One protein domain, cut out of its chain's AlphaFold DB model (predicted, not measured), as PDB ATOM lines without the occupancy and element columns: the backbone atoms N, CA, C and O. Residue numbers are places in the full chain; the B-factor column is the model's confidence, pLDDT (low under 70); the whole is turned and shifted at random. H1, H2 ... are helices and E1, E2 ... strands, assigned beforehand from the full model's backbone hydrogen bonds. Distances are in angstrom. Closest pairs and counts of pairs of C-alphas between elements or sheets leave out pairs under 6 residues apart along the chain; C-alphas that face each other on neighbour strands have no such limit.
ATOM      1  N   TYR A   6     201.225 481.271 409.379       92.12
ATOM      2  CA  TYR A   6     200.011 480.462 409.228       92.12
ATOM      3  C   TYR A   6     200.201 479.279 408.265       92.12
ATOM      4  O   TYR A   6     199.724 478.180 408.535       92.12
ATOM      5  N   GLU A   7     200.924 479.477 407.159       90.81
ATOM      6  CA  GLU A   7     201.209 478.422 406.180       90.81
ATOM      7  C   GLU A   7     202.142 477.362 406.776       90.81
ATOM      8  O   GLU A   7     201.910 476.171 406.589       90.81
ATOM      9  N   VAL A   8     203.141 477.782 407.560       90.75
ATOM     10  CA  VAL A   8     204.042 476.882 408.299       90.75
ATOM     11  C   VAL A   8     203.272 476.049 409.330       90.75
ATOM     12  O   VAL A   8     203.516 474.848 409.450       90.75
ATOM     13  N   GLU A   9     202.316 476.635 410.057       93.31
ATOM     14  CA  GLU A   9     201.480 475.872 410.993       93.31
ATOM     15  C   GLU A   9     200.519 474.915 410.263       93.31
ATOM     16  O   GLU A   9     200.405 473.744 410.630       93.31
ATOM     17  N   ALA A  10     199.865 475.379 409.195       91.56
ATOM     18  CA  ALA A  10     198.991 474.554 408.365       91.56
ATOM     19  C   ALA A  10     199.751 473.386 407.711       91.56
ATOM     20  O   ALA A  10     199.214 472.279 407.617       91.56
ATOM     21  N   TRP A  11     201.009 473.603 407.314       93.25
ATOM     22  CA  TRP A  11     201.902 472.566 406.811       93.25
ATOM     23  C   TRP A  11     202.255 471.537 407.893       93.25
ATOM     24  O   TRP A  11     202.085 470.346 407.645       93.25
ATOM     25  N   LYS A  12     202.627 471.954 409.116       93.06
ATOM     26  CA  LYS A  12     202.901 471.019 410.232       93.06
ATOM     27  C   LYS A  12     201.693 470.133 410.546       93.06
ATOM     28  O   LYS A  12     201.798 468.909 410.528       93.06
ATOM     29  N   ARG A  13     200.511 470.742 410.703       93.69
ATOM     30  CA  ARG A  13     199.242 470.021 410.915       93.69
ATOM     31  C   ARG A  13     198.914 469.057 409.759       93.69
ATOM     32  O   ARG A  13     198.276 468.028 409.976       93.69
ATOM     33  N   LYS A  14     199.332 469.372 408.524       92.81
ATOM     34  CA  LYS A  14     199.184 468.500 407.344       92.81
ATOM     35  C   LYS A  14     200.181 467.332 407.367       92.81
ATOM     36  O   LYS A  14     199.761 466.208 407.112       92.81
ATOM     37  N   ALA A  15     201.444 467.578 407.708       94.75
ATOM     38  CA  ALA A  15     202.491 466.567 407.849       94.75
ATOM     39  C   ALA A  15     202.121 465.512 408.913       94.75
ATOM     40  O   ALA A  15     202.046 464.323 408.602       94.75
ATOM     41  N   GLU A  16     201.749 465.955 410.119       94.12
ATOM     42  CA  GLU A  16     201.271 465.097 411.219       94.12
ATOM     43  C   GLU A  16     200.032 464.271 410.826       94.12
ATOM     44  O   GLU A  16     199.897 463.100 411.192       94.12
ATOM     45  N   ARG A  17     199.112 464.861 410.045       93.75
ATOM     46  CA  ARG A  17     197.925 464.163 409.527       93.75
ATOM     47  C   ARG A  17     198.301 463.058 408.539       93.75
ATOM     48  O   ARG A  17     197.700 461.987 408.601       93.75
ATOM     49  N   ILE A  18     199.260 463.304 407.645       94.62
ATOM     50  CA  ILE A  18     199.740 462.318 406.666       94.62
ATOM     51  C   ILE A  18     200.419 461.150 407.395       94.62
ATOM     52  O   ILE A  18     200.006 460.004 407.211       94.62
ATOM     53  N   GLU A  19     201.371 461.420 408.293       94.06
ATOM     54  CA  GLU A  19     202.038 460.392 409.110       94.06
ATOM     55  C   GLU A  19     201.024 459.571 409.926       94.06
ATOM     56  O   GLU A  19     200.988 458.337 409.854       94.06
ATOM     57  N   GLY A  20     200.126 460.255 410.642       93.75
ATOM     58  CA  GLY A  20     199.077 459.625 411.435       93.75
ATOM     59  C   GLY A  20     198.100 458.788 410.604       93.75
ATOM     60  O   GLY A  20     197.589 457.785 411.104       93.75
ATOM     61  N   GLN A  21     197.860 459.153 409.341       93.06
ATOM     62  CA  GLN A  21     197.041 458.374 408.415       93.06
ATOM     63  C   GLN A  21     197.778 457.123 407.922       93.06
ATOM     64  O   GLN A  21     197.207 456.035 408.000       93.06
ATOM     65  N   TYR A  22     199.033 457.235 407.476       94.06
ATOM     66  CA  TYR A  22     199.824 456.072 407.056       94.06
ATOM     67  C   TYR A  22     199.994 455.055 408.190       94.06
ATOM     68  O   TYR A  22     199.719 453.868 407.993       94.06
ATOM     69  N   SER A  23     200.303 455.528 409.399       93.88
ATOM     70  CA  SER A  23     200.424 454.687 410.590       93.88
ATOM     71  C   SER A  23     199.095 454.010 410.964       93.88
ATOM     72  O   SER A  23     199.019 452.784 411.028       93.88
ATOM     73  N   LYS A  24     198.011 454.776 411.171       94.50
ATOM     74  CA  LYS A  24     196.758 454.240 411.747       94.50
ATOM     75  C   LYS A  24     195.837 453.553 410.737       94.50
ATOM     76  O   LYS A  24     195.030 452.719 411.140       94.50
ATOM     77  N   ARG A  25     195.898 453.924 409.452       93.31
ATOM     78  CA  ARG A  25     194.990 453.423 408.400       93.31
ATOM     79  C   ARG A  25     195.643 452.393 407.483       93.31
ATOM     80  O   ARG A  25     194.943 451.510 406.998       93.31
ATOM     81  N   PHE A  26     196.948 452.514 407.240       93.31
ATOM     82  CA  PHE A  26     197.689 451.653 406.311       93.31
ATOM     83  C   PHE A  26     198.775 450.805 406.996       93.31
ATOM     84  O   PHE A  26     199.452 450.043 406.314       93.31
ATOM     85  N   ALA A  27     198.924 450.907 408.326       95.06
ATOM     86  CA  ALA A  27     199.931 450.200 409.125       95.06
ATOM     87  C   ALA A  27     201.390 450.428 408.665       95.06
ATOM     88  O   ALA A  27     202.265 449.612 408.951       95.06
ATOM     89  N   MET A  28     201.665 451.546 407.982       95.12
ATOM     90  CA  MET A  28     202.991 451.888 407.466       95.12
ATOM     91  C   MET A  28     203.619 453.015 408.289       95.12
ATOM     92  O   MET A  28     203.047 454.097 408.423       95.12
ATOM     93  N   VAL A  29     204.813 452.767 408.829       94.00
ATOM     94  CA  VAL A  29     205.612 453.769 409.546       94.00
ATOM     95  C   VAL A  29     206.515 454.470 408.537       94.00
ATOM     96  O   VAL A  29     207.468 453.872 408.050       94.00
ATOM     97  N   ILE A  30     206.201 455.727 408.213       92.88
ATOM     98  CA  ILE A  30     206.927 456.519 407.203       92.88
ATOM     99  C   ILE A  30     207.978 457.472 407.799       92.88
ATOM    100  O   ILE A  30     208.679 458.148 407.052       92.88
ATOM    101  N   GLY A  31     208.091 457.536 409.130       92.00
ATOM    102  CA  GLY A  31     208.911 458.533 409.824       92.00
ATOM    103  C   GLY A  31     208.337 459.959 409.736       92.00
ATOM    104  O   GLY A  31     207.229 460.143 409.224       92.00
ATOM    105  N   PRO A  32     209.072 460.973 410.225       92.31
ATOM    106  CA  PRO A  32     208.641 462.366 410.146       92.31
ATOM    107  C   PRO A  32     208.544 462.836 408.687       92.31
ATOM    108  O   PRO A  32     209.369 462.489 407.840       92.31
ATOM    109  N   VAL A  33     207.535 463.649 408.379       94.31
ATOM    110  CA  VAL A  33     207.305 464.167 407.022       94.31
ATOM    111  C   VAL A  33     207.940 465.552 406.879       94.31
ATOM    112  O   VAL A  33     207.328 466.563 407.210       94.31
ATOM    113  N   GLU A  34     209.178 465.593 406.382       93.12
ATOM    114  CA  GLU A  34     209.930 466.840 406.149       93.12
ATOM    115  C   GLU A  34     209.531 467.559 404.851       93.12
ATOM    116  O   GLU A  34     209.645 468.779 404.753       93.12
ATOM    117  N   VAL A  35     209.029 466.818 403.856       93.44
ATOM    118  CA  VAL A  35     208.601 467.353 402.555       93.44
ATOM    119  C   VAL A  35     207.257 466.740 402.166       93.44
ATOM    120  O   VAL A  35     207.082 465.520 402.183       93.44
ATOM    121  N   VAL A  36     206.310 467.599 401.783       93.00
ATOM    122  CA  VAL A  36     204.998 467.216 401.243       93.00
ATOM    123  C   VAL A  36     204.952 467.621 399.775       93.00
ATOM    124  O   VAL A  36     205.178 468.787 399.457       93.00
ATOM    125  N   MET A  37     204.635 466.676 398.894       92.25
ATOM    126  CA  MET A  37     204.388 466.937 397.478       92.25
ATOM    127  C   MET A  37     202.891 467.091 397.222       92.25
ATOM    128  O   MET A  37     202.079 466.324 397.745       92.25
ATOM    129  N   HIS A  38     202.540 468.054 396.372       91.31
ATOM    130  CA  HIS A  38     201.185 468.265 395.872       91.31
ATOM    131  C   HIS A  38     201.101 467.757 394.433       91.31
ATOM    132  O   HIS A  38     201.776 468.291 393.555       91.31
ATOM    133  N   VAL A  39     200.293 466.724 394.194       90.81
ATOM    134  CA  VAL A  39     200.173 466.069 392.883       90.81
ATOM    135  C   VAL A  39     198.777 466.254 392.292       90.81
ATOM    136  O   VAL A  39     197.763 466.124 392.981       90.81
ATOM    137  N   ALA A  40     198.719 466.530 390.990       90.06
ATOM    138  CA  ALA A  40     197.490 466.382 390.219       90.06
ATOM    139  C   ALA A  40     197.333 464.902 389.850       90.06
ATOM    140  O   ALA A  40     198.266 464.284 389.336       90.06
ATOM    141  N   MET A  41     196.165 464.318 390.117       90.12
ATOM    142  CA  MET A  41     195.938 462.900 389.852       90.12
ATOM    143  C   MET A  41     195.647 462.682 388.368       90.12
ATOM    144  O   MET A  41     194.910 463.455 387.754       90.12
ATOM    145  N   LEU A  42     196.195 461.609 387.799       89.56
ATOM    146  CA  LEU A  42     195.869 461.183 386.442       89.56
ATOM    147  C   LEU A  42     194.373 460.826 386.368       89.56
ATOM    148  O   LEU A  42     193.914 459.900 387.038       89.56
ATOM    149  N   LYS A  43     193.617 461.583 385.571       85.31
ATOM    150  CA  LYS A  43     192.195 461.358 385.268       85.31
ATOM    151  C   LYS A  43     192.035 460.296 384.177       85.31
ATOM    152  O   LYS A  43     191.097 459.507 384.235       85.31
ATOM    153  N   GLY A  44     192.955 460.268 383.212       87.25
ATOM    154  CA  GLY A  44     192.990 459.303 382.113       87.25
ATOM    155  C   GLY A  44     193.817 459.830 380.941       87.25
ATOM    156  O   GLY A  44     194.747 460.606 381.142       87.25
ATOM    157  N   LEU A  45     193.452 459.444 379.719       88.38
ATOM    158  CA  LEU A  45     193.915 460.099 378.491       88.38
ATOM    159  C   LEU A  45     192.856 461.084 377.975       88.38
ATOM    160  O   LEU A  45     191.657 460.898 378.202       88.38
ATOM    161  N   LYS A  46     193.290 462.104 377.233       86.44
ATOM    162  CA  LYS A  46     192.439 463.079 376.540       86.44
ATOM    163  C   LYS A  46     192.886 463.241 375.093       86.44
ATOM    164  O   LYS A  46     194.080 463.358 374.815       86.44
ATOM    165  N   ARG A  47     191.912 463.258 374.175       84.56
ATOM    166  CA  ARG A  47     192.152 463.377 372.731       84.56
ATOM    167  C   ARG A  47     192.215 464.845 372.311       84.56
ATOM    168  O   ARG A  47     191.221 465.569 372.440       84.56
ATOM    169  N   THR A  48     193.365 465.280 371.802       84.00
ATOM    170  CA  THR A  48     193.548 466.637 371.262       84.00
ATOM    171  C   THR A  48     192.712 466.843 369.992       84.00
ATOM    172  O   THR A  48     192.244 465.882 369.380       84.00
ATOM    173  N   ASP A  49     192.513 468.093 369.563       79.69
ATOM    174  CA  ASP A  49     191.841 468.385 368.281       79.69
ATOM    175  C   ASP A  49     192.649 467.900 367.062       79.69
ATOM    176  O   ASP A  49     192.067 467.605 366.015       79.69
ATOM    177  N   ASP A  50     193.968 467.761 367.221       79.94
ATOM    178  CA  ASP A  50     194.873 467.153 366.244       79.94
ATOM    179  C   ASP A  50     194.827 465.616 366.268       79.94
ATOM    180  O   ASP A  50     195.342 464.986 365.349       79.94
ATOM    181  N   GLY A  51     194.182 465.008 367.274       81.31
ATOM    182  CA  GLY A  51     193.943 463.566 367.393       81.31
ATOM    183  C   GLY A  51     195.025 462.756 368.112       81.31
ATOM    184  O   GLY A  51     194.998 461.529 368.036       81.31
ATOM    185  N   ALA A  52     195.957 463.409 368.809       87.81
ATOM    186  CA  ALA A  52     196.885 462.741 369.722       87.81
ATOM    187  C   ALA A  52     196.194 462.416 371.060       87.81
ATOM    188  O   ALA A  52     195.255 463.109 371.463       87.81
ATOM    189  N   MET A  53     196.677 461.392 371.763       89.44
ATOM    190  CA  MET A  53     196.225 461.005 373.103       89.44
ATOM    191  C   MET A  53     197.294 461.372 374.132       89.44
ATOM    192  O   MET A  53     198.405 460.851 374.073       89.44
ATOM    193  N   VAL A  54     196.947 462.262 375.063       91.75
ATOM    194  CA  VAL A  54     197.851 462.845 376.075       91.75
ATOM    195  C   VAL A  54     197.276 462.602 377.477       91.75
ATOM    196  O   VAL A  54     196.053 462.562 377.634       91.75
ATOM    197  N   LYS A  55     198.125 462.425 378.494       92.31
ATOM    198  CA  LYS A  55     197.738 462.209 379.899       92.31
ATOM    199  C   LYS A  55     196.986 463.444 380.446       92.31
ATOM    200  O   LYS A  55     197.510 464.555 380.464       92.31
ATOM    201  N   ASP A  56     195.734 463.254 380.879       89.50
ATOM    202  CA  ASP A  56     194.852 464.292 381.448       89.50
ATOM    203  C   ASP A  56     194.939 464.258 382.978       89.50
ATOM    204  O   ASP A  56     194.715 463.212 383.594       89.50
ATOM    205  N   TYR A  57     195.243 465.392 383.607       89.94
ATOM    206  CA  TYR A  57     195.492 465.487 385.049       89.94
ATOM    207  C   TYR A  57     194.484 466.422 385.719       89.94
ATOM    208  O   TYR A  57     194.265 467.546 385.267       89.94
ATOM    209  N   ALA A  58     193.879 465.978 386.822       83.81
ATOM    210  CA  ALA A  58     192.837 466.724 387.519       83.81
ATOM    211  C   ALA A  58     192.895 466.553 389.046       83.81
ATOM    212  O   ALA A  58     193.353 465.543 389.582       83.81
ATOM    213  N   VAL A  59     192.347 467.536 389.765       81.69
ATOM    214  CA  VAL A  59     192.044 467.403 391.197       81.69
ATOM    215  C   VAL A  59     190.729 466.632 391.330       81.69
ATOM    216  O   VAL A  59     189.647 467.202 391.206       81.69
ATOM    217  N   ILE A  60     190.823 465.317 391.533       79.94
ATOM    218  CA  ILE A  60     189.661 464.424 391.650       79.94
ATOM    219  C   ILE A  60     189.024 464.587 393.048       79.94
ATOM    220  O   ILE A  60     189.692 464.294 394.044       79.94
ATOM    221  N   PRO A  61     187.750 465.017 393.171       76.75
ATOM    222  CA  PRO A  61     187.127 465.265 394.472       76.75
ATOM    223  C   PRO A  61     187.088 464.025 395.377       76.75
ATOM    224  O   PRO A  61     186.545 462.981 395.019       76.75
ATOM    225  N   GLY A  62     187.636 464.153 396.588       76.38
ATOM    226  CA  GLY A  62     187.703 463.063 397.567       76.38
ATOM    227  C   GLY A  62     188.870 462.086 397.376       76.38
ATOM    228  O   GLY A  62     189.005 461.162 398.178       76.38
ATOM    229  N   THR A  63     189.722 462.294 396.369       82.69
ATOM    230  CA  THR A  63     191.060 461.692 396.301       82.69
ATOM    231  C   THR A  63     192.047 462.588 397.051       82.69
ATOM    232  O   THR A  63     191.891 463.808 397.078       82.69
ATOM    233  N   GLU A  64     193.057 461.997 397.682       82.44
ATOM    234  CA  GLU A  64     194.119 462.750 398.351       82.44
ATOM    235  C   GLU A  64     195.200 463.165 397.344       82.44
ATOM    236  O   GLU A  64     195.647 462.346 396.545       82.44
ATOM    237  N   THR A  65     195.588 464.441 397.372       89.25
ATOM    238  CA  THR A  65     196.589 465.062 396.480       89.25
ATOM    239  C   THR A  65     197.934 465.310 397.160       89.25
ATOM    240  O   THR A  65     198.867 465.794 396.524       89.25
ATOM    241  N   ASP A  66     198.020 465.038 398.463       91.62
ATOM    242  CA  ASP A  66     199.085 465.511 399.342       91.62
ATOM    243  C   ASP A  66     199.829 464.305 399.923       91.62
ATOM    244  O   ASP A  66     199.312 463.617 400.803       91.62
ATOM    245  N   PHE A  67     201.041 464.053 399.430       93.38
ATOM    246  CA  PHE A  67     201.830 462.865 399.766       93.38
ATOM    247  C   PHE A  67     203.154 463.245 400.430       93.38
ATOM    248  O   PHE A  67     203.763 464.260 400.094       93.38
ATOM    249  N   ALA A  68     203.622 462.421 401.367       94.69
ATOM    250  CA  ALA A  68     204.952 462.571 401.953       94.69
ATOM    251  C   ALA A  68     206.016 462.171 400.920       94.69
ATOM    252  O   ALA A  68     205.858 461.138 400.265       94.69
ATOM    253  N   ALA A  69     207.099 462.937 400.778       94.00
ATOM    254  CA  ALA A  69     208.112 462.675 399.751       94.00
ATOM    255  C   ALA A  69     208.696 461.249 399.829       94.00
ATOM    256  O   ALA A  69     208.844 460.595 398.800       94.00
ATOM    257  N   GLN A  70     208.906 460.713 401.037       91.88
ATOM    258  CA  GLN A  70     209.379 459.338 401.252       91.88
ATOM    259  C   GLN A  70     208.383 458.226 400.851       91.88
ATOM    260  O   GLN A  70     208.717 457.048 400.946       91.88
ATOM    261  N   THR A  71     207.159 458.567 400.431       92.75
ATOM    262  CA  THR A  71     206.144 457.602 399.953       92.75
ATOM    263  C   THR A  71     205.990 457.583 398.429       92.75
ATOM    264  O   THR A  71     205.135 456.865 397.912       92.75
ATOM    265  N   ILE A  72     206.796 458.367 397.707       92.75
ATOM    266  CA  ILE A  72     206.680 458.552 396.260       92.75
ATOM    267  C   ILE A  72     207.671 457.650 395.527       92.75
ATOM    268  O   ILE A  72     208.854 457.595 395.854       92.75
TER     269      ILE A  72
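Overview. This is residues 6 to 72 of the 602 residues of an uncharacterized protein of Terfezia boudieri ATCC MYA-4762 (UniProt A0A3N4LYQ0). Helix H1 is the crossbar of a loose T, the short strand pair E1 and E4 sits beside its residues 11 to 22, and the hairpin E2 and E3 reaches away as the stem's far end. The 67 printed residues, class mixed, run H1 E1 E2 E3 E4, with two antiparallel two-stranded sheets. The whole is loose, radius of gyration of the C-alphas 15.7 A, spanning 46 by 30 by 20 A.

Arrangement. In H1, residues 6 to 26, every O i to N i+4 pair is within hydrogen-bond range. E1, residues 36 to 38, and E4, residues 66 to 68, are antiparallel, with N 37 and O 67 within hydrogen-bond range at 2.8 A. The closest C-alphas of H1 and E4, Ile 18 and Ala 68, are 7.0 A apart. E1 runs on at 25 degrees into E2, residues 41 to 47, a hairpin with E3, residues 53 to 58; N 43 and O 56 are within hydrogen-bond range at 2.8 A.

Along the chain. H1 spans 29.0 A from C-alpha 6 at (200.011, 480.462, 409.228), E2 17.5 A and E3 15.9 A. E4 ends with C-alpha 68 at (204.952, 462.571, 401.953).

Size, cuts and confidence. The C-alphas farthest apart, Lys 24 and Asp 50, are 47.3 A apart. The printed part has no cut, and no printed residue is under 70 in pLDDT.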